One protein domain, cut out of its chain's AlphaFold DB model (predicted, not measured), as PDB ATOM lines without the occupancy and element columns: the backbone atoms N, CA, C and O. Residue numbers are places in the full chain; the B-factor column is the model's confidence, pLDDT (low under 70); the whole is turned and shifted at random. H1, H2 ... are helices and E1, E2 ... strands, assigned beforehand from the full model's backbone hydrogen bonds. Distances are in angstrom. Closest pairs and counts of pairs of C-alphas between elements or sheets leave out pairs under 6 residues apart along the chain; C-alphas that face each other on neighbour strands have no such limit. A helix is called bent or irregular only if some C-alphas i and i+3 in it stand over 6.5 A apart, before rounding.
ATOM      1  N   PHE A 823     -45.860  50.983  22.255       61.03
ATOM      2  CA  PHE A 823     -47.263  51.345  22.079       61.03
ATOM      3  C   PHE A 823     -48.145  50.121  22.312       61.03
ATOM      4  O   PHE A 823     -47.950  49.083  21.684       61.03
ATOM      5  N   HIS A 824     -49.151  50.265  23.174       72.62
ATOM      6  CA  HIS A 824     -50.193  49.256  23.312       72.62
ATOM      7  C   HIS A 824     -51.124  49.324  22.108       72.62
ATOM      8  O   HIS A 824     -51.753  50.358  21.861       72.62
ATOM      9  N   SER A 825     -51.226  48.222  21.374       65.25
ATOM     10  CA  SER A 825     -52.164  48.098  20.264       65.25
ATOM     11  C   SER A 825     -53.348  47.269  20.742       65.25
ATOM     12  O   SER A 825     -53.188  46.098  21.076       65.25
ATOM     13  N   CYS A 826     -54.550  47.852  20.779       67.31
ATOM     14  CA  CYS A 826     -55.771  47.149  21.189       67.31
ATOM     15  C   CYS A 826     -56.228  46.123  20.132       67.31
ATOM     16  O   CYS A 826     -57.286  46.262  19.521       67.31
ATOM     17  N   THR A 827     -55.401  45.109  19.888       74.88
ATOM     18  CA  THR A 827     -55.664  43.994  18.979       74.88
ATOM     19  C   THR A 827     -56.276  42.821  19.741       74.88
ATOM     20  O   THR A 827     -56.061  42.655  20.940       74.88
ATOM     21  N   LEU A 828     -57.053  41.998  19.038       69.25
ATOM     22  CA  LEU A 828     -57.627  40.755  19.569       69.25
ATOM     23  C   LEU A 828     -56.886  39.515  19.043       69.25
ATOM     24  O   LEU A 828     -57.403  38.405  19.121       69.25
ATOM     25  N   THR A 829     -55.687  39.701  18.492       82.56
ATOM     26  CA  THR A 829     -54.865  38.635  17.913       82.56
ATOM     27  C   THR A 829     -54.040  37.980  19.036       82.56
ATOM     28  O   THR A 829     -53.193  38.660  19.619       82.56
ATOM     29  N   PRO A 830     -54.297  36.708  19.419       82.25
ATOM     30  CA  PRO A 830     -53.745  36.113  20.646       82.25
ATOM     31  C   PRO A 830     -52.216  36.105  20.747       82.25
ATOM     32  O   PRO A 830     -51.670  36.297  21.829       82.25
ATOM     33  N   ASP A 831     -51.538  35.859  19.635       80.12
ATOM     34  CA  ASP A 831     -50.084  35.839  19.483       80.12
ATOM     35  C   ASP A 831     -49.470  37.223  19.725       80.12
ATOM     36  O   ASP A 831     -48.592  37.352  20.579       80.12
ATOM     37  N   VAL A 832     -50.022  38.268  19.099       82.75
ATOM     38  CA  VAL A 832     -49.580  39.662  19.278       82.75
ATOM     39  C   VAL A 832     -49.751  40.125  20.728       82.75
ATOM     40  O   VAL A 832     -48.855  40.750  21.288       82.75
ATOM     41  N   VAL A 833     -50.868  39.776  21.378       82.56
ATOM     42  CA  VAL A 833     -51.122  40.150  22.784       82.56
ATOM     43  C   VAL A 833     -50.124  39.483  23.741       82.56
ATOM     44  O   VAL A 833     -49.655  40.120  24.685       82.56
ATOM     45  N   ARG A 834     -49.773  38.208  23.519       84.06
ATOM     46  CA  ARG A 834     -48.776  37.506  24.351       84.06
ATOM     47  C   ARG A 834     -47.368  38.061  24.140       84.06
ATOM     48  O   ARG A 834     -46.640  38.228  25.116       84.06
ATOM     49  N   GLU A 835     -47.003  38.355  22.894       83.44
ATOM     50  CA  GLU A 835     -45.714  38.955  22.547       83.44
ATOM     51  C   GLU A 835     -45.562  40.349  23.173       83.44
ATOM     52  O   GLU A 835     -44.560  40.625  23.832       83.44
ATOM     53  N   GLU A 836     -46.595  41.190  23.080       83.38
ATOM     54  CA  GLU A 836     -46.614  42.523  23.687       83.38
ATOM     55  C   GLU A 836     -46.415  42.468  25.212       83.38
ATOM     56  O   GLU A 836     -45.619  43.228  25.772       83.38
ATOM     57  N   VAL A 837     -47.092  41.541  25.900       81.81
ATOM     58  CA  VAL A 837     -46.940  41.351  27.351       81.81
ATOM     59  C   VAL A 837     -45.527  40.902  27.719       81.81
ATOM     60  O   VAL A 837     -44.985  41.365  28.724       81.81
ATOM     61  N   GLU A 838     -44.910  40.013  26.941       79.12
ATOM     62  CA  GLU A 838     -43.541  39.560  27.203       79.12
ATOM     63  C   GLU A 838     -42.506  40.677  26.980       79.12
ATOM     64  O   GLU A 838     -41.579  40.821  27.787       79.12
ATOM     65  N   ILE A 839     -42.706  41.532  25.972       81.12
ATOM     66  CA  ILE A 839     -41.884  42.730  25.740       81.12
ATOM     67  C   ILE A 839     -42.027  43.713  26.912       81.12
ATOM     68  O   ILE A 839     -41.029  44.090  27.531       81.12
ATOM     69  N   LEU A 840     -43.261  44.076  27.279       80.38
ATOM     70  CA  LEU A 840     -43.541  45.015  28.372       80.38
ATOM     71  C   LEU A 840     -43.043  44.513  29.729       80.38
ATOM     72  O   LEU A 840     -42.543  45.281  30.547       80.38
ATOM     73  N   LYS A 841     -43.137  43.207  29.976       78.94
ATOM     74  CA  LYS A 841     -42.585  42.571  31.174       78.94
ATOM     75  C   LYS A 841     -41.064  42.674  31.221       78.94
ATOM     76  O   LYS A 841     -40.504  42.884  32.298       78.94
ATOM     77  N   THR A 842     -40.392  42.454  30.096       74.94
ATOM     78  CA  THR A 842     -38.927  42.538  30.023       74.94
ATOM     79  C   THR A 842     -38.479  43.967  30.323       74.94
ATOM     80  O   THR A 842     -37.678  44.168  31.235       74.94
ATOM     81  N   ASP A 843     -39.123  44.952  29.697       79.19
ATOM     82  CA  ASP A 843     -38.885  46.376  29.947       79.19
ATOM     83  C   ASP A 843     -39.206  46.785  31.403       79.19
ATOM     84  O   ASP A 843     -38.402  47.463  32.043       79.19
ATOM     85  N   PHE A 844     -40.304  46.298  31.999       82.19
ATOM     86  CA  PHE A 844     -40.626  46.556  33.412       82.19
ATOM     87  C   PHE A 844     -39.540  46.019  34.347       82.19
ATOM     88  O   PHE A 844     -39.119  46.701  35.286       82.19
ATOM     89  N   ASN A 845     -39.069  44.794  34.102       75.31
ATOM     90  CA  ASN A 845     -38.021  44.187  34.913       75.31
ATOM     91  C   ASN A 845     -36.702  44.953  34.789       75.31
ATOM     92  O   ASN A 845     -36.015  45.128  35.794       75.31
ATOM     93  N   ASP A 846     -36.354  45.430  33.597       73.19
ATOM     94  CA  ASP A 846     -35.126  46.194  33.384       73.19
ATOM     95  C   ASP A 846     -35.204  47.589  34.016       73.19
ATOM     96  O   ASP A 846     -34.270  47.996  34.712       73.19
ATOM     97  N   ARG A 847     -36.356  48.263  33.929       81.88
ATOM     98  CA  ARG A 847     -36.631  49.505  34.670       81.88
ATOM     99  C   ARG A 847     -36.539  49.298  36.180       81.88
ATOM    100  O   ARG A 847     -35.878  50.072  36.867       81.88
ATOM    101  N   MET A 848     -37.122  48.225  36.713       78.50
ATOM    102  CA  MET A 848     -37.040  47.909  38.143       78.50
ATOM    103  C   MET A 848     -35.616  47.582  38.605       78.50
ATOM    104  O   MET A 848     -35.218  47.997  39.696       78.50
ATOM    105  N   LYS A 849     -34.820  46.888  37.782       72.12
ATOM    106  CA  LYS A 849     -33.390  46.676  38.058       72.12
ATOM    107  C   LYS A 849     -32.648  48.008  38.131       72.12
ATOM    108  O   LYS A 849     -31.881  48.205  39.070       72.12
ATOM    109  N   GLN A 850     -32.904  48.929  37.198       74.62
ATOM    110  CA  GLN A 850     -32.300  50.263  37.209       74.62
ATOM    111  C   GLN A 850     -32.705  51.061  38.454       74.62
ATOM    112  O   GLN A 850     -31.841  51.632  39.112       74.62
ATOM    113  N   VAL A 851     -33.983  51.042  38.843       81.62
ATOM    114  CA  VAL A 851     -34.477  51.694  40.068       81.62
ATOM    115  C   VAL A 851     -33.768  51.157  41.314       81.62
ATOM    116  O   VAL A 851     -33.259  51.931  42.127       81.62
ATOM    117  N   LEU A 852     -33.699  49.833  41.474       74.00
ATOM    118  CA  LEU A 852     -33.076  49.199  42.640       74.00
ATOM    119  C   LEU A 852     -31.564  49.436  42.686       74.00
ATOM    120  O   LEU A 852     -31.020  49.746  43.745       74.00
ATOM    121  N   PHE A 853     -30.887  49.324  41.544       76.75
ATOM    122  CA  PHE A 853     -29.446  49.522  41.468       76.75
ATOM    123  C   PHE A 853     -29.072  50.987  41.700       76.75
ATOM    124  O   PHE A 853     -28.254  51.278  42.570       76.75
ATOM    125  N   ASN A 854     -29.726  51.921  41.007       78.62
ATOM    126  CA  ASN A 854     -29.408  53.344  41.104       78.62
ATOM    127  C   ASN A 854     -29.769  53.925  42.478       78.62
ATOM    128  O   ASN A 854     -29.006  54.729  43.005       78.62
ATOM    129  N   SER A 855     -30.867  53.486  43.107       85.06
ATOM    130  CA  SER A 855     -31.196  53.899  44.484       85.06
ATOM    131  C   SER A 855     -30.157  53.404  45.491       85.06
ATOM    132  O   SER A 855     -29.751  54.151  46.383       85.06
ATOM    133  N   MET A 856     -29.672  52.168  45.332       78.00
ATOM    134  CA  MET A 856     -28.640  51.589  46.195       78.00
ATOM    135  C   MET A 856     -27.275  52.257  45.994       78.00
ATOM    136  O   MET A 856     -26.606  52.576  46.974       78.00
ATOM    137  N   VAL A 857     -26.888  52.531  44.746       77.88
ATOM    138  CA  VAL A 857     -25.674  53.288  44.403       77.88
ATOM    139  C   VAL A 857     -25.754  54.713  44.954       77.88
ATOM    140  O   VAL A 857     -24.786  55.195  45.540       77.88
ATOM    141  N   CYS A 858     -26.913  55.366  44.850       81.94
ATOM    142  CA  CYS A 858     -27.134  56.696  45.408       81.94
ATOM    143  C   CYS A 858     -26.953  56.696  46.933       81.94
ATOM    144  O   CYS A 858     -26.149  57.464  47.450       81.94
ATOM    145  N   ALA A 859     -27.600  55.778  47.658       83.12
ATOM    146  CA  ALA A 859     -27.420  55.657  49.107       83.12
ATOM    147  C   ALA A 859     -25.969  55.321  49.499       83.12
ATOM    148  O   ALA A 859     -25.449  55.833  50.493       83.12
ATOM    149  N   TYR A 860     -25.296  54.494  48.698       76.69
ATOM    150  CA  TYR A 860     -23.901  54.140  48.910       76.69
ATOM    151  C   TYR A 860     -22.981  55.362  48.788       76.69
ATOM    152  O   TYR A 860     -22.240  55.653  49.722       76.69
ATOM    153  N   TYR A 861     -23.056  56.124  47.695       78.31
ATOM    154  CA  TYR A 861     -22.163  57.267  47.480       78.31
ATOM    155  C   TYR A 861     -22.555  58.531  48.250       78.31
ATOM    156  O   TYR A 861     -21.672  59.300  48.614       78.31
ATOM    157  N   MET A 862     -23.844  58.747  48.524       76.00
ATOM    158  CA  MET A 862     -24.325  59.967  49.187       76.00
ATOM    159  C   MET A 862     -24.344  59.862  50.711       76.00
ATOM    160  O   MET A 862     -24.184  60.875  51.382       76.00
ATOM    161  N   ALA A 863     -24.540  58.662  51.267       76.25
ATOM    162  CA  ALA A 863     -24.655  58.479  52.714       76.25
ATOM    163  C   ALA A 863     -23.552  57.578  53.281       76.25
ATOM    164  O   ALA A 863     -22.952  57.917  54.293       76.25
ATOM    165  N   PHE A 864     -23.235  56.448  52.644       74.00
ATOM    166  CA  PHE A 864     -22.296  55.477  53.223       74.00
ATOM    167  C   PHE A 864     -20.812  55.820  52.995       74.00
ATOM    168  O   PHE A 864     -20.007  55.731  53.919       74.00
ATOM    169  N   VAL A 865     -20.433  56.220  51.779       73.12
ATOM    170  CA  VAL A 865     -19.050  56.568  51.408       73.12
ATOM    171  C   VAL A 865     -18.540  57.774  52.213       73.12
ATOM    172  O   VAL A 865     -17.490  57.632  52.838       73.12
ATOM    173  N   PRO A 866     -19.263  58.906  52.335       70.06
ATOM    174  CA  PRO A 866     -18.812  60.035  53.150       70.06
ATOM    175  C   PRO A 866     -18.565  59.657  54.616       70.06
ATOM    176  O   PRO A 866     -17.605  60.131  55.211       70.06
ATOM    177  N   LEU A 867     -19.359  58.741  55.182       65.75
ATOM    178  CA  LEU A 867     -19.165  58.233  56.547       65.75
ATOM    179  C   LEU A 867     -17.936  57.321  56.682       65.75
ATOM    180  O   LEU A 867     -17.293  57.308  57.728       65.75
ATOM    181  N   CYS A 868     -17.595  56.570  55.634       58.34
ATOM    182  CA  CYS A 868     -16.392  55.736  55.596       58.34
ATOM    183  C   CYS A 868     -15.105  56.553  55.385       58.34
ATOM    184  O   CYS A 868     -14.048  56.147  55.867       58.34
ATOM    185  N   PHE A 869     -15.190  57.679  54.667       58.50
ATOM    186  CA  PHE A 869     -14.052  58.549  54.334       58.50
ATOM    187  C   PHE A 869     -13.953  59.812  55.197       58.50
ATOM    188  O   PHE A 869     -12.990  60.563  55.060       58.50
ATOM    189  N   THR A 889     -24.256  54.072  65.414       65.31
ATOM    190  CA  THR A 889     -24.562  53.097  64.361       65.31
ATOM    191  C   THR A 889     -26.055  52.981  64.054       65.31
ATOM    192  O   THR A 889     -26.413  52.614  62.935       65.31
ATOM    193  N   TRP A 890     -26.928  53.296  65.016       62.59
ATOM    194  CA  TRP A 890     -28.370  53.273  64.816       62.59
ATOM    195  C   TRP A 890     -28.825  54.458  63.966       62.59
ATOM    196  O   TRP A 890     -29.502  54.266  62.957       62.59
ATOM    197  N   TRP A 891     -28.375  55.661  64.317       71.12
ATOM    198  CA  TRP A 891     -28.665  56.892  63.580       71.12
ATOM    199  C   TRP A 891     -28.102  56.872  62.161       71.12
ATOM    200  O   TRP A 891     -28.797  57.212  61.204       71.12
ATOM    201  N   VAL A 892     -26.866  56.398  62.010       77.06
ATOM    202  CA  VAL A 892     -26.236  56.206  60.698       77.06
ATOM    203  C   VAL A 892     -27.040  55.224  59.846       77.06
ATOM    204  O   VAL A 892     -27.304  55.492  58.674       77.06
ATOM    205  N   GLY A 893     -27.477  54.109  60.439       74.19
ATOM    206  CA  GLY A 893     -28.327  53.135  59.757       74.19
ATOM    207  C   GLY A 893     -29.654  53.741  59.299       74.19
ATOM    208  O   GLY A 893     -30.052  53.542  58.153       74.19
ATOM    209  N   GLN A 894     -30.311  54.527  60.157       76.00
ATOM    210  CA  GLN A 894     -31.554  55.223  59.817       76.00
ATOM    211  C   GLN A 894     -31.358  56.223  58.673       76.00
ATOM    212  O   GLN A 894     -32.165  56.243  57.747       76.00
ATOM    213  N   HIS A 895     -30.274  57.001  58.695       80.12
ATOM    214  CA  HIS A 895     -29.978  57.980  57.654       80.12
ATOM    215  C   HIS A 895     -29.727  57.318  56.292       80.12
ATOM    216  O   HIS A 895     -30.352  57.694  55.303       80.12
ATOM    217  N   VAL A 896     -28.895  56.268  56.237       82.06
ATOM    218  CA  VAL A 896     -28.653  55.511  54.995       82.06
ATOM    219  C   VAL A 896     -29.955  54.899  54.462       82.06
ATOM    220  O   VAL A 896     -30.215  54.960  53.260       82.06
ATOM    221  N   CYS A 897     -30.804  54.354  55.343       80.88
ATOM    222  CA  CYS A 897     -32.103  53.802  54.953       80.88
ATOM    223  C   CYS A 897     -33.069  54.865  54.413       80.88
ATOM    224  O   CYS A 897     -33.735  54.609  53.412       80.88
ATOM    225  N   LEU A 898     -33.148  56.043  55.037       84.50
ATOM    226  CA  LEU A 898     -34.009  57.139  54.577       84.50
ATOM    227  C   LEU A 898     -33.546  57.698  53.228       84.50
ATOM    228  O   LEU A 898     -34.375  57.932  52.348       84.50
ATOM    229  N   THR A 899     -32.235  57.849  53.033       84.44
ATOM    230  CA  THR A 899     -31.650  58.282  51.757       84.44
ATOM    231  C   THR A 899     -31.924  57.264  50.652       84.44
ATOM    232  O   THR A 899     -32.343  57.641  49.558       84.44
ATOM    233  N   TRP A 900     -31.770  55.966  50.944       91.19
ATOM    234  CA  TRP A 900     -32.127  54.903  50.003       91.19
ATOM    235  C   TRP A 900     -33.614  54.924  49.647       91.19
ATOM    236  O   TRP A 900     -33.951  54.891  48.466       91.19
ATOM    237  N   LEU A 901     -34.497  55.021  50.646       85.00
ATOM    238  CA  LEU A 901     -35.943  55.031  50.431       85.00
ATOM    239  C   LEU A 901     -36.383  56.243  49.600       85.00
ATOM    240  O   LEU A 901     -37.198  56.100  48.694       85.00
ATOM    241  N   SER A 902     -35.802  57.415  49.856       82.88
ATOM    242  CA  SER A 902     -36.099  58.641  49.104       82.88
ATOM    243  C   SER A 902     -35.653  58.528  47.642       82.88
ATOM    244  O   SER A 902     -36.434  58.809  46.732       82.88
ATOM    245  N   ALA A 903     -34.430  58.040  47.401       84.69
ATOM    246  CA  ALA A 903     -33.919  57.801  46.050       84.69
ATOM    247  C   ALA A 903     -34.730  56.721  45.317       84.69
ATOM    248  O   ALA A 903     -35.025  56.861  44.132       84.69
ATOM    249  N   PHE A 904     -35.126  55.659  46.024       89.06
ATOM    250  CA  PHE A 904     -35.981  54.603  45.494       89.06
ATOM    251  C   PHE A 904     -37.338  55.156  45.052       89.06
ATOM    252  O   PHE A 904     -37.723  54.932  43.910       89.06
ATOM    253  N   LEU A 905     -38.026  55.928  45.899       82.94
ATOM    254  CA  LEU A 905     -39.322  56.521  45.561       82.94
ATOM    255  C   LEU A 905     -39.220  57.470  44.359       82.94
ATOM    256  O   LEU A 905     -40.018  57.351  43.430       82.94
ATOM    257  N   MET A 906     -38.203  58.337  44.310       84.69
ATOM    258  CA  MET A 906     -37.969  59.203  43.146       84.69
ATOM    259  C   MET A 906     -37.761  58.397  41.860       84.69
ATOM    260  O   MET A 906     -38.401  58.664  40.842       84.69
ATOM    261  N   LEU A 907     -36.899  57.381  41.898       82.00
ATOM    262  CA  LEU A 907     -36.604  56.560  40.726       82.00
ATOM    263  C   LEU A 907     -37.816  55.723  40.301       82.00
ATOM    264  O   LEU A 907     -38.062  55.605  39.104       82.00
ATOM    265  N   VAL A 908     -38.620  55.213  41.241       81.12
ATOM    266  CA  VAL A 908     -39.904  54.561  40.935       81.12
ATOM    267  C   VAL A 908     -40.824  55.535  40.202       81.12
ATOM    268  O   VAL A 908     -41.312  55.196  39.132       81.12
ATOM    269  N   THR A 909     -41.013  56.760  40.705       79.38
ATOM    270  CA  THR A 909     -41.888  57.742  40.035       79.38
ATOM    271  C   THR A 909     -41.394  58.139  38.641       79.38
ATOM    272  O   THR A 909     -42.204  58.420  37.758       79.38
ATOM    273  N   HIS A 910     -40.076  58.121  38.420       82.00
ATOM    274  CA  HIS A 910     -39.464  58.455  37.138       82.00
ATOM    275  C   HIS A 910     -39.551  57.307  36.120       82.00
ATOM    276  O   HIS A 910     -40.018  57.500  34.999       82.00
ATOM    277  N   PHE A 911     -39.118  56.102  36.503       80.06
ATOM    278  CA  PHE A 911     -39.042  54.948  35.604       80.06
ATOM    279  C   PHE A 911     -40.381  54.225  35.437       80.06
ATOM    280  O   PHE A 911     -40.621  53.652  34.374       80.06
ATOM    281  N   LEU A 912     -41.256  54.277  36.446       82.62
ATOM    282  CA  LEU A 912     -42.592  53.680  36.460       82.62
ATOM    283  C   LEU A 912     -43.670  54.765  36.569       82.62
ATOM    284  O   LEU A 912     -44.464  54.798  37.509       82.62
ATOM    285  N   SER A 913     -43.694  55.673  35.593       80.12
ATOM    286  CA  SER A 913     -44.715  56.723  35.548       80.12
ATOM    287  C   SER A 913     -46.140  56.135  35.519       80.12
ATOM    288  O   SER A 913     -46.345  55.056  34.954       80.12
ATOM    289  N   PRO A 914     -47.164  56.851  36.020       75.25
ATOM    290  CA  PRO A 914     -48.552  56.384  35.977       75.25
ATOM    291  C   PRO A 914     -49.037  55.987  34.573       75.25
ATOM    292  O   PRO A 914     -49.797  55.037  34.429       75.25
ATOM    293  N   LYS A 915     -48.544  56.660  33.521       75.06
ATOM    294  CA  LYS A 915     -48.847  56.321  32.119       75.06
ATOM    295  C   LYS A 915     -48.293  54.952  31.711       75.06
ATOM    296  O   LYS A 915     -48.929  54.231  30.955       75.06
ATOM    297  N   TYR A 916     -47.111  54.602  32.210       81.00
ATOM    298  CA  TYR A 916     -46.486  53.307  31.958       81.00
ATOM    299  C   TYR A 916     -47.173  52.184  32.748       81.00
ATOM    300  O   TYR A 916     -47.364  51.083  32.238       81.00
ATOM    301  N   LEU A 917     -47.617  52.473  33.973       79.50
ATOM    302  CA  LEU A 917     -48.410  51.525  34.757       79.50
ATOM    303  C   LEU A 917     -49.787  51.268  34.126       79.50
ATOM    304  O   LEU A 917     -50.236  50.125  34.091       79.50
ATOM    305  N   ASP A 918     -50.424  52.298  33.563       78.31
ATOM    306  CA  ASP A 918     -51.655  52.159  32.773       78.31
ATOM    307  C   ASP A 918     -51.425  51.320  31.500       78.31
ATOM    308  O   ASP A 918     -52.237  50.461  31.165       78.31
ATOM    309  N   LEU A 919     -50.274  51.474  30.834       81.12
ATOM    310  CA  LEU A 919     -49.880  50.647  29.685       81.12
ATOM    311  C   LEU A 919     -49.790  49.152  30.048       81.12
ATOM    312  O   LEU A 919     -50.371  48.311  29.361       81.12
ATOM    313  N   LEU A 920     -49.112  48.830  31.156       79.25
ATOM    314  CA  LEU A 920     -49.016  47.467  31.694       79.25
ATOM    315  C   LEU A 920     -50.378  46.913  32.115       79.25
ATOM    316  O   LEU A 920     -50.661  45.731  31.926       79.25
ATOM    317  N   HIS A 921     -51.233  47.763  32.684       80.88
ATOM    318  CA  HIS A 921     -52.576  47.369  33.079       80.88
ATOM    319  C   HIS A 921     -53.432  46.997  31.861       80.88
ATOM    320  O   HIS A 921     -54.052  45.934  31.851       80.88
ATOM    321  N   ARG A 922     -53.428  47.819  30.805       78.88
ATOM    322  CA  ARG A 922     -54.191  47.560  29.573       78.88
ATOM    323  C   ARG A 922     -53.734  46.284  28.861       78.88
ATOM    324  O   ARG A 922     -54.579  45.484  28.458       78.88
ATOM    325  N   SER A 923     -52.424  46.042  28.773       81.38
ATOM    326  CA  SER A 923     -51.900  44.802  28.180       81.38
ATOM    327  C   SER A 923     -52.261  43.564  29.014       81.38
ATOM    328  O   SER A 923     -52.686  42.547  28.462       81.38
ATOM    329  N   ALA A 924     -52.215  43.662  30.347       81.44
ATOM    330  CA  ALA A 924     -52.658  42.597  31.245       81.44
ATOM    331  C   ALA A 924     -54.164  42.293  31.116       81.44
ATOM    332  O   ALA A 924     -54.566  41.127  31.163       81.44
ATOM    333  N   VAL A 925     -55.002  43.316  30.908       80.81
ATOM    334  CA  VAL A 925     -56.447  43.147  30.680       80.81
ATOM    335  C   VAL A 925     -56.723  42.393  29.374       80.81
ATOM    336  O   VAL A 925     -57.581  41.511  29.368       80.81
ATOM    337  N   HIS A 926     -55.985  42.670  28.293       81.75
ATOM    338  CA  HIS A 926     -56.120  41.940  27.019       81.75
ATOM    339  C   HIS A 926     -55.575  40.505  27.074       81.75
ATOM    340  O   HIS A 926     -56.047  39.632  26.339       81.75
ATOM    341  N   LEU A 927     -54.612  40.236  27.960       84.38
ATOM    342  CA  LEU A 927     -54.100  38.886  28.182       84.38
ATOM    343  C   LEU A 927     -55.155  37.985  28.846       84.38
ATOM    344  O   LEU A 927     -55.356  36.836  28.445       84.38
ATOM    345  N   GLY A 928     -55.868  38.513  29.841       81.19
ATOM    346  CA  GLY A 928     -56.934  37.805  30.545       81.19
ATOM    347  C   GLY A 928     -56.438  36.671  31.458       81.19
ATOM    348  O   GLY A 928     -55.300  36.211  31.392       81.19
ATOM    349  N   ARG A 929     -57.302  36.215  32.371       85.12
ATOM    350  CA  ARG A 929     -56.944  35.265  33.438       85.12
ATOM    351  C   ARG A 929     -57.682  33.935  33.307       85.12
ATOM    352  O   ARG A 929     -58.844  33.887  32.908       85.12
ATOM    353  N   TRP A 930     -57.016  32.864  33.740       87.62
ATOM    354  CA  TRP A 930     -57.607  31.540  33.929       87.62
ATOM    355  C   TRP A 930     -57.811  31.214  35.408       87.62
ATOM    356  O   TRP A 930     -56.892  31.360  36.218       87.62
ATOM    357  N   GLN A 931     -58.978  30.672  35.742       85.25
ATOM    358  CA  GLN A 931     -59.259  30.052  37.032       85.25
ATOM    359  C   GLN A 931     -59.192  28.528  36.885       85.25
ATOM    360  O   GLN A 931     -59.878  27.943  36.048       85.25
ATOM    361  N   ARG A 932     -58.353  27.857  37.683       85.44
ATOM    362  CA  ARG A 932     -58.279  26.388  37.681       85.44
ATOM    363  C   ARG A 932     -59.536  25.816  38.339       85.44
ATOM    364  O   ARG A 932     -59.900  26.248  39.428       85.44
ATOM    365  N   VAL A 933     -60.172  24.843  37.694       83.75
ATOM    366  CA  VAL A 933     -61.379  24.186  38.213       83.75
ATOM    367  C   VAL A 933     -60.983  22.842  38.823       83.75
ATOM    368  O   VAL A 933     -60.476  21.963  38.125       83.75
ATOM    369  N   GLU A 934     -61.182  22.679  40.133       72.81
ATOM    370  CA  GLU A 934     -60.943  21.410  40.833       72.81
ATOM    371  C   GLU A 934     -62.129  20.459  40.618       72.81
ATOM    372  O   GLU A 934     -63.287  20.811  40.839       72.81
ATOM    373  N   GLY A 935     -61.853  19.253  40.114       59.44
ATOM    374  CA  GLY A 935     -62.880  18.344  39.612       59.44
ATOM    375  C   GLY A 935     -63.755  17.727  40.705       59.44
ATOM    376  O   GLY A 935     -63.314  16.827  41.418       59.44
ATOM    377  N   ARG A 936     -65.034  18.118  40.756       50.50
ATOM    378  CA  ARG A 936     -66.130  17.275  41.257       50.50
ATOM    379  C   ARG A 936     -67.303  17.298  40.270       50.50
ATOM    380  O   ARG A 936     -67.903  18.337  40.035       50.50
ATOM    381  N   HIS A 937     -67.553  16.126  39.685       51.88
ATOM    382  CA  HIS A 937     -68.751  15.652  38.980       51.88
ATOM    383  C   HIS A 937     -69.769  16.690  38.472       51.88
ATOM    384  O   HIS A 937     -70.786  16.897  39.121       51.88
ATOM    385  N   VAL A 938     -69.570  17.205  37.252       49.03
ATOM    386  CA  VAL A 938     -70.650  17.571  36.311       49.03
ATOM    387  C   VAL A 938     -70.112  17.377  34.882       49.03
ATOM    388  O   VAL A 938     -69.008  17.830  34.581       49.03
ATOM    389  N   HIS A 939     -70.860  16.699  34.002       58.34
ATOM    390  CA  HIS A 939     -70.571  16.577  32.561       58.34
ATOM    391  C   HIS A 939     -70.773  17.928  31.849       58.34
ATOM    392  O   HIS A 939     -71.715  18.100  31.081       58.34
ATOM    393  N   VAL A 940     -69.925  18.918  32.132       67.12
ATOM    394  CA  VAL A 940     -69.956  20.195  31.408       67.12
ATOM    395  C   VAL A 940     -69.112  20.044  30.136       67.12
ATOM    396  O   VAL A 940     -67.950  19.640  30.245       67.12
ATOM    397  N   PRO A 941     -69.659  20.323  28.937       73.62
ATOM    398  CA  PRO A 941     -68.879  20.290  27.707       73.62
ATOM    399  C   PRO A 941     -67.736  21.307  27.797       73.62
ATOM    400  O   PRO A 941     -67.944  22.465  28.156       73.62
ATOM    401  N   TYR A 942     -66.521  20.854  27.499       81.25
ATOM    402  CA  TYR A 942     -65.316  21.678  27.451       81.25
ATOM    403  C   TYR A 942     -64.716  21.624  26.048       81.25
ATOM    404  O   TYR A 942     -64.826  20.611  25.355       81.25
ATOM    405  N   SER A 943     -64.018  22.685  25.661       84.81
ATOM    406  CA  SER A 943     -63.242  22.724  24.420       84.81
ATOM    407  C   SER A 943     -61.776  22.371  24.690       84.81
ATOM    408  O   SER A 943     -61.272  22.555  25.802       84.81
ATOM    409  N   ALA A 944     -61.067  21.840  23.692       84.00
ATOM    410  CA  ALA A 944     -59.610  21.729  23.764       84.00
ATOM    411  C   ALA A 944     -58.987  23.126  23.634       84.00
ATOM    412  O   ALA A 944     -59.467  23.933  22.838       84.00
ATOM    413  N   TRP A 945     -57.948  23.422  24.418       90.00
ATOM    414  CA  TRP A 945     -57.257  24.708  24.292       90.00
ATOM    415  C   TRP A 945     -56.542  24.809  22.944       90.00
ATOM    416  O   TRP A 945     -55.927  23.843  22.495       90.00
ATOM    417  N   SER A 946     -56.605  25.992  22.336       84.19
ATOM    418  CA  SER A 946     -55.907  26.335  21.101       84.19
ATOM    419  C   SER A 946     -55.188  27.665  21.285       84.19
ATOM    420  O   SER A 946     -55.745  28.606  21.857       84.19
ATOM    421  N   GLU A 947     -53.957  27.731  20.786       82.19
ATOM    422  CA  GLU A 947     -53.079  28.894  20.890       82.19
ATOM    423  C   GLU A 947     -53.565  30.079  20.041       82.19
ATOM    424  O   GLU A 947     -53.361  31.230  20.428       82.19
ATOM    425  N   LEU A 948     -54.266  29.793  18.939       83.25
ATOM    426  CA  LEU A 948     -54.754  30.769  17.956       83.25
ATOM    427  C   LEU A 948     -56.152  31.320  18.281       83.25
ATOM    428  O   LEU A 948     -56.688  32.134  17.534       83.25
ATOM    429  N   GLN A 949     -56.774  30.859  19.368       84.31
ATOM    430  CA  GLN A 949     -58.155  31.193  19.706       84.31
ATOM    431  C   GLN A 949     -58.230  32.139  20.911       84.31
ATOM    432  O   GLN A 949     -57.604  31.899  21.943       84.31
ATOM    433  N   VAL A 950     -59.048  33.189  20.793       85.81
ATOM    434  CA  VAL A 950     -59.473  34.027  21.925       85.81
ATOM    435  C   VAL A 950     -60.632  33.340  22.638       85.81
ATOM    436  O   VAL A 950     -61.600  32.920  22.000       85.81
ATOM    437  N   TRP A 951     -60.553  33.235  23.962       88.38
ATOM    438  CA  TRP A 951     -61.574  32.570  24.765       88.38
ATOM    439  C   TRP A 951     -62.488  33.590  25.451       88.38
ATOM    440  O   TRP A 951     -61.980  34.437  26.186       88.38
ATOM    441  N   PRO A 952     -63.816  33.531  25.251       87.62
ATOM    442  CA  PRO A 952     -64.738  34.444  25.915       87.62
ATOM    443  C   PRO A 952     -64.884  34.098  27.401       87.62
ATOM    444  O   PRO A 952     -64.646  32.960  27.824       87.62
ATOM    445  N   GLN A 953     -65.329  35.074  28.191       87.19
ATOM    446  CA  GLN A 953     -65.581  34.896  29.618       87.19
ATOM    447  C   GLN A 953     -66.454  33.666  29.909       87.19
ATOM    448  O   GLN A 953     -67.493  33.441  29.291       87.19
ATOM    449  N   GLY A 954     -66.034  32.858  30.880       82.56
ATOM    450  CA  GLY A 954     -66.743  31.653  31.297       82.56
ATOM    451  C   GLY A 954     -66.472  30.406  30.453       82.56
ATOM    452  O   GLY A 954     -66.920  29.331  30.853       82.56
ATOM    453  N   ALA A 955     -65.712  30.500  29.353       87.12
ATOM    454  CA  ALA A 955     -65.333  29.339  28.552       87.12
ATOM    455  C   ALA A 955     -64.533  28.314  29.374       87.12
ATOM    456  O   ALA A 955     -63.589  28.663  30.088       87.12
ATOM    457  N   LEU A 956     -64.915  27.041  29.255       87.75
ATOM    458  CA  LEU A 956     -64.255  25.907  29.899       87.75
ATOM    459  C   LEU A 956     -63.334  25.212  28.909       87.75
ATOM    460  O   LEU A 956     -63.777  24.708  27.873       87.75
ATOM    461  N   VAL A 957     -62.053  25.162  29.255       87.50
ATOM    462  CA  VAL A 957     -61.016  24.676  28.357       87.50
ATOM    463  C   VAL A 957     -60.138  23.644  29.048       87.50
ATOM    464  O   VAL A 957     -59.670  23.840  30.174       87.50
ATOM    465  N   LYS A 958     -59.897  22.526  28.358       83.12
ATOM    466  CA  LYS A 958     -58.972  21.482  28.798       83.12
ATOM    467  C   LYS A 958     -57.589  21.730  28.201       83.12
ATOM    468  O   LYS A 958     -57.417  21.702  26.984       83.12
ATOM    469  N   HIS A 959     -56.611  21.936  29.078       85.56
ATOM    470  CA  HIS A 959     -55.193  22.061  28.748       85.56
ATOM    471  C   HIS A 959     -54.406  20.910  29.398       85.56
ATOM    472  O   HIS A 959     -54.890  20.274  30.337       85.56
ATOM    473  N   VAL A 960     -53.170  20.651  28.954       78.56
ATOM    474  CA  VAL A 960     -52.308  19.579  29.505       78.56
ATOM    475  C   VAL A 960     -52.133  19.713  31.028       78.56
ATOM    476  O   VAL A 960     -51.974  18.724  31.739       78.56
ATOM    477  N   ARG A 961     -52.228  20.941  31.555       76.38
ATOM    478  CA  ARG A 961     -52.061  21.269  32.982       76.38
ATOM    479  C   ARG A 961     -53.355  21.204  33.816       76.38
ATOM    480  O   ARG A 961     -53.312  21.472  35.018       76.38
ATOM    481  N   GLY A 962     -54.497  20.852  33.218       82.81
ATOM    482  CA  GLY A 962     -55.789  20.711  33.902       82.81
ATOM    483  C   GLY A 962     -56.961  21.388  33.186       82.81
ATOM    484  O   GLY A 962     -56.843  21.829  32.043       82.81
ATOM    485  N   LEU A 963     -58.108  21.458  33.869       84.88
ATOM    486  CA  LEU A 963     -59.304  22.158  33.397       84.88
ATOM    487  C   LEU A 963     -59.313  23.595  33.932       84.88
ATOM    488  O   LEU A 963     -59.118  23.818  35.132       84.88
ATOM    489  N   PHE A 964     -59.548  24.559  33.046       87.44
ATOM    490  CA  PHE A 964     -59.535  25.979  33.373       87.44
ATOM    491  C   PHE A 964     -60.800  26.668  32.860       87.44
ATOM    492  O   PHE A 964     -61.340  26.300  31.818       87.44
ATOM    493  N   LYS A 965     -61.260  27.675  33.603       88.44
ATOM    494  CA  LYS A 965     -62.362  28.565  33.240       88.44
ATOM    495  C   LYS A 965     -61.808  29.961  32.952       88.44
ATOM    496  O   LYS A 965     -61.008  30.466  33.742       88.44
ATOM    497  N   ALA A 966     -62.209  30.560  31.835       88.31
ATOM    498  CA  ALA A 966     -61.850  31.932  31.483       88.31
ATOM    499  C   ALA A 966     -62.537  32.926  32.438       88.31
ATOM    500  O   ALA A 966     -63.759  32.892  32.584       88.31
ATOM    501  N   ASP A 967     -61.758  33.783  33.098       81.75
ATOM    502  CA  ASP A 967     -62.235  34.743  34.112       81.75
ATOM    503  C   ASP A 967     -62.421  36.164  33.527       81.75
ATOM    504  O   ASP A 967     -63.278  36.924  33.972       81.75
ATOM    505  N   GLY A 968     -61.673  36.505  32.466       75.88
ATOM    506  CA  GLY A 968     -61.742  37.798  31.765       75.88
ATOM    507  C   GLY A 968     -62.673  37.814  30.544       75.88
ATOM    508  O   GLY A 968     -63.047  36.758  30.041       75.88
ATOM    509  N   ILE A 969     -63.014  39.018  30.057       77.62
ATOM    510  CA  ILE A 969     -63.914  39.250  28.901       77.62
ATOM    511  C   ILE A 969     -63.414  38.506  27.655       77.62
ATOM    512  O   ILE A 969     -64.174  37.769  27.032       77.62
ATOM    513  N   ASN A 970     -62.121  38.656  27.362       83.25
ATOM    514  CA  ASN A 970     -61.382  37.932  26.336       83.25
ATOM    515  C   ASN A 970     -60.098  37.398  26.980       83.25
ATOM    516  O   ASN A 970     -59.342  38.167  27.568       83.25
ATOM    517  N   VAL A 971     -59.860  36.091  26.906       85.31
ATOM    518  CA  VAL A 971     -58.674  35.450  27.478       85.31
ATOM    519  C   VAL A 971     -57.821  34.882  26.359       85.31
ATOM    520  O   VAL A 971     -58.212  33.952  25.653       85.31
ATOM    521  N   THR A 972     -56.631  35.453  26.219       86.75
ATOM    522  CA  THR A 972     -55.592  35.006  25.290       86.75
ATOM    523  C   THR A 972     -54.453  34.308  26.030       86.75
ATOM    524  O   THR A 972     -53.691  33.580  25.407       86.75
ATOM    525  N   ALA A 973     -54.356  34.433  27.357       84.56
ATOM    526  CA  ALA A 973     -53.357  33.755  28.174       84.56
ATOM    527  C   ALA A 973     -53.307  32.239  27.923       84.56
ATOM    528  O   ALA A 973     -54.316  31.584  27.672       84.56
ATOM    529  N   GLU A 974     -52.128  31.652  28.081       87.56
ATOM    530  CA  GLU A 974     -51.965  30.196  28.152       87.56
ATOM    531  C   GLU A 974     -52.402  29.647  29.541       87.56
ATOM    532  O   GLU A 974     -51.872  30.087  30.574       87.56
ATOM    533  N   PRO A 975     -53.337  28.677  29.615       84.56
ATOM    534  CA  PRO A 975     -53.822  28.112  30.872       84.56
ATOM    535  C   PRO A 975     -52.740  27.378  31.671       84.56
ATOM    536  O   PRO A 975     -52.114  26.419  31.215       84.56
ATOM    537  N   GLY A 976     -52.550  27.781  32.929       74.50
ATOM    538  CA  GLY A 976     -51.534  27.194  33.806       74.50
ATOM    539  C   GLY A 976     -50.107  27.668  33.511       74.50
ATOM    540  O   GLY A 976     -49.159  27.102  34.063       74.50
ATOM    541  N   ASN A 977     -49.923  28.688  32.669       80.88
ATOM    542  CA  ASN A 977     -48.659  29.405  32.561       80.88
ATOM    543  C   ASN A 977     -48.528  30.392  33.731       80.88
ATOM    544  O   ASN A 977     -49.263  31.376  33.840       80.88
ATOM    545  N   SER A 978     -47.586  30.109  34.634       73.19
ATOM    546  CA  SER A 978     -47.375  30.924  35.836       73.19
ATOM    547  C   SER A 978     -46.918  32.358  35.536       73.19
ATOM    548  O   SER A 978     -47.088  33.221  36.392       73.19
ATOM    549  N   MET A 979     -46.375  32.622  34.342       69.69
ATOM    550  CA  MET A 979     -45.919  33.950  33.924       69.69
ATOM    551  C   MET A 979     -47.100  34.829  33.515       69.69
ATOM    552  O   MET A 979     -47.264  35.914  34.068       69.69
ATOM    553  N   HIS A 980     -47.993  34.318  32.662       78.88
ATOM    554  CA  HIS A 980     -49.246  35.002  32.325       78.88
ATOM    555  C   HIS A 980     -50.128  35.204  33.564       78.88
ATOM    556  O   HIS A 980     -50.700  36.270  33.758       78.88
ATOM    557  N   ALA A 981     -50.174  34.218  34.467       70.06
ATOM    558  CA  ALA A 981     -50.917  34.350  35.716       70.06
ATOM    559  C   ALA A 981     -50.397  35.498  36.601       70.06
ATOM    560  O   ALA A 981     -51.205  36.169  37.237       70.06
ATOM    561  N   ARG A 982     -49.079  35.747  36.641       67.88
ATOM    562  CA  ARG A 982     -48.479  36.867  37.392       67.88
ATOM    563  C   ARG A 982     -48.679  38.221  36.719       67.88
ATOM    564  O   ARG A 982     -48.797  39.202  37.434       67.88
ATOM    565  N   ALA A 983     -48.721  38.274  35.388       65.44
ATOM    566  CA  ALA A 983     -48.970  39.515  34.654       65.44
ATOM    567  C   ALA A 983     -50.394  40.055  34.890       65.44
ATOM    568  O   ALA A 983     -50.589  41.262  34.953       65.44
ATOM    569  N   VAL A 984     -51.374  39.159  35.067       64.62
ATOM    570  CA  VAL A 984     -52.803  39.508  35.227       64.62
ATOM    571  C   VAL A 984     -53.269  39.480  36.688       64.62
ATOM    572  O   VAL A 984     -54.335  39.995  37.019       64.62
ATOM    573  N   SER A 985     -52.483  38.893  37.595       55.62
ATOM    574  CA  SER A 985     -52.733  39.011  39.035       55.62
ATOM    575  C   SER A 985     -52.103  40.314  39.524       55.62
ATOM    576  O   SER A 985     -50.886  40.446  39.403       55.62
ATOM    577  N   PRO A 986     -52.860  41.265  40.097       49.09
ATOM    578  CA  PRO A 986     -52.239  42.442  40.678       49.09
ATOM    579  C   PRO A 986     -51.317  41.983  41.818       49.09
ATOM    580  O   PRO A 986     -51.795  41.315  42.739       49.09
ATOM    581  N   PRO A 987     -50.018  42.322  41.837       44.88
ATOM    582  CA  PRO A 987     -49.397  42.573  43.119       44.88
ATOM    583  C   PRO A 987     -50.185  43.729  43.748       44.88
ATOM    584  O   PRO A 987     -50.433  44.741  43.092       44.88
ATOM    585  N   GLU A 988     -50.530  43.628  45.028       39.38
ATOM    586  CA  GLU A 988     -51.099  44.710  45.865       39.38
ATOM    587  C   GLU A 988     -50.225  45.998  45.884       39.38
ATOM    588  O   GLU A 988     -50.509  46.971  46.572       39.38
ATOM    589  N   MET A 989     -49.152  46.019  45.092       38.38
ATOM    590  CA  MET A 989     -48.227  47.106  44.816       38.38
ATOM    591  C   MET A 989     -48.779  48.171  43.851       38.38
ATOM    592  O   MET A 989     -48.185  49.236  43.779       38.38
ATOM    593  N   TYR A 990     -49.890  47.944  43.134       40.75
ATOM    594  CA  TYR A 990     -50.508  48.995  42.299       40.75
ATOM    595  C   TYR A 990     -51.434  49.946  43.080       40.75
ATOM    596  O   TYR A 990     -51.665  51.062  42.626       40.75
ATOM    597  N   SER A 991     -51.918  49.549  44.264       34.72
ATOM    598  CA  SER A 991     -52.726  50.397  45.162       34.72
ATOM    599  C   SER A 991     -51.886  51.182  46.179       34.72
ATOM    600  O   SER A 991     -52.241  52.294  46.549       34.72
ATOM    601  N   LEU A 992     -50.722  50.656  46.577       36.59
ATOM    602  CA  LEU A 992     -49.822  51.304  47.545       36.59
ATOM    603  C   LEU A 992     -49.252  52.681  47.123       36.59
ATOM    604  O   LEU A 992     -49.077  53.520  48.005       36.59
ATOM    605  N   PRO A 993     -48.952  52.976  45.839       37.72
ATOM    606  CA  PRO A 993     -48.447  54.286  45.444       37.72
ATOM    607  C   PRO A 993     -49.536  55.353  45.477       37.72
ATOM    608  O   PRO A 993     -49.217  56.495  45.773       37.72
ATOM    609  N   PHE A 994     -50.798  55.003  45.204       34.62
ATOM    610  CA  PHE A 994     -51.901  55.967  45.187       34.62
ATOM    611  C   PHE A 994     -52.331  56.369  46.605       34.62
ATOM    612  O   PHE A 994     -52.458  57.561  46.859       34.62
ATOM    613  N   ASP A 995     -52.381  55.432  47.560       33.84
ATOM    614  CA  ASP A 995     -52.645  55.770  48.971       33.84
ATOM    615  C   ASP A 995     -51.480  56.553  49.622       33.84
ATOM    616  O   ASP A 995     -51.696  57.404  50.485       33.84
ATOM    617  N   CYS A 996     -50.230  56.318  49.193       33.31
ATOM    618  CA  CYS A 996     -49.067  57.098  49.643       33.31
ATOM    619  C   CYS A 996     -48.918  58.455  48.930       33.31
ATOM    620  O   CYS A 996     -48.348  59.371  49.518       33.31
ATOM    621  N   LEU A 997     -49.395  58.604  47.689       32.56
ATOM    622  CA  LEU A 997     -49.384  59.877  46.953       32.56
ATOM    623  C   LEU A 997     -50.509  60.810  47.419       32.56
ATOM    624  O   LEU A 997     -50.272  62.012  47.520       32.56
ATOM    625  N   ASP A 998     -51.674  60.279  47.804       31.69
ATOM    626  CA  ASP A 998     -52.733  61.079  48.438       31.69
ATOM    627  C   ASP A 998     -52.358  61.522  49.866       31.69
ATOM    628  O   ASP A 998     -52.794  62.576  50.328       31.69
ATOM    629  N   ALA A 999     -51.465  60.793  50.546       32.97
ATOM    630  CA  ALA A 999     -50.874  61.225  51.816       32.97
ATOM    631  C   ALA A 999     -49.783  62.311  51.660       32.97
ATOM    632  O   ALA A 999     -49.314  62.851  52.664       32.97
ATOM    633  N   VAL A1000     -49.371  62.646  50.429       32.78
ATOM    634  CA  VAL A1000     -48.317  63.632  50.133       32.78
ATOM    635  C   VAL A1000     -48.772  64.582  49.014       32.78
ATOM    636  O   VAL A1000     -48.103  64.760  47.998       32.78
TER     637      VAL A1000
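What this domain is: This is residues 823 to 869 and 889 to 1000 of the 1059 residues of the protein "Carnitine O-palmitoyltransferase" of Pomacea canaliculata (UniProt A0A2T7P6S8). Look for a small head, the three-stranded sheet E1, E3, E2 with its loops, at one end of a long helical arm: H1 is the long rail, and H2 and then H3 run back along it. Short H4 packs on H3 near the head, and residues 995 to 1000 stick out. The 159 printed residues run H1 H2 H3 E1 E2 E3 H4 H5, mostly helix, with an antiparallel sheet. The whole is loose, with a radius of gyration of the C-alphas of 21.2 A and spans of 72 by 36 by 30 A.

How they stand to each other: Start at inner strand E3, residues 962 to 966. Its antiparallel neighbours are E1, residues 930 to 932, where N 931 and O 965 are 2.9 A apart, and E2, residues 956 to 959, its hairpin partner, where N 957 and O 964 are 2.9 A apart. H4, residues 978 to 984, touches H3, residues 914 to 927, at a steep tilt of 57 degrees; C-alphas 924 and 984 are closest, 5.0 A. H1, residues 830 to 869, touches H3 with residues 833 to 840 alone, closest at C-alphas 837 and 923, 6.1 A. With residues 847 to 864 alone H1 touches H2, residues 889 to 911, closest at C-alphas 859 and 900, 4.9 A. H5, residues 992 to 998, touches no helix. Every O i to N i+4 pair is within hydrogen-bond range in H2, H3, H4 and H5, and 33 of 36 in H1.

Where its parts are: Find C-alpha 830 at (-53.745, 36.113, 20.646); H1 runs 56.7 A from there, with a kink of 29 degrees near residue 861, and is only just irregular, C-alphas 862 and 865 being 6.7 A apart. H2 spans 32.2 A, H3 19.9 A and E3 13.0 A. H5 ends at C-alpha 998, (-52.733, 61.079, 48.438).

The domain as a whole: C-alphas 869 and 939 are farthest apart, 73.7 A. Residues 870 to 888 are not printed; the gap is 15.5 A. The links E1 to E2 and E3 to H4 are long. Of the printed residues of this model, 35 have a pLDDT under 70, among them residues 935 to 940 and 982 to 1000.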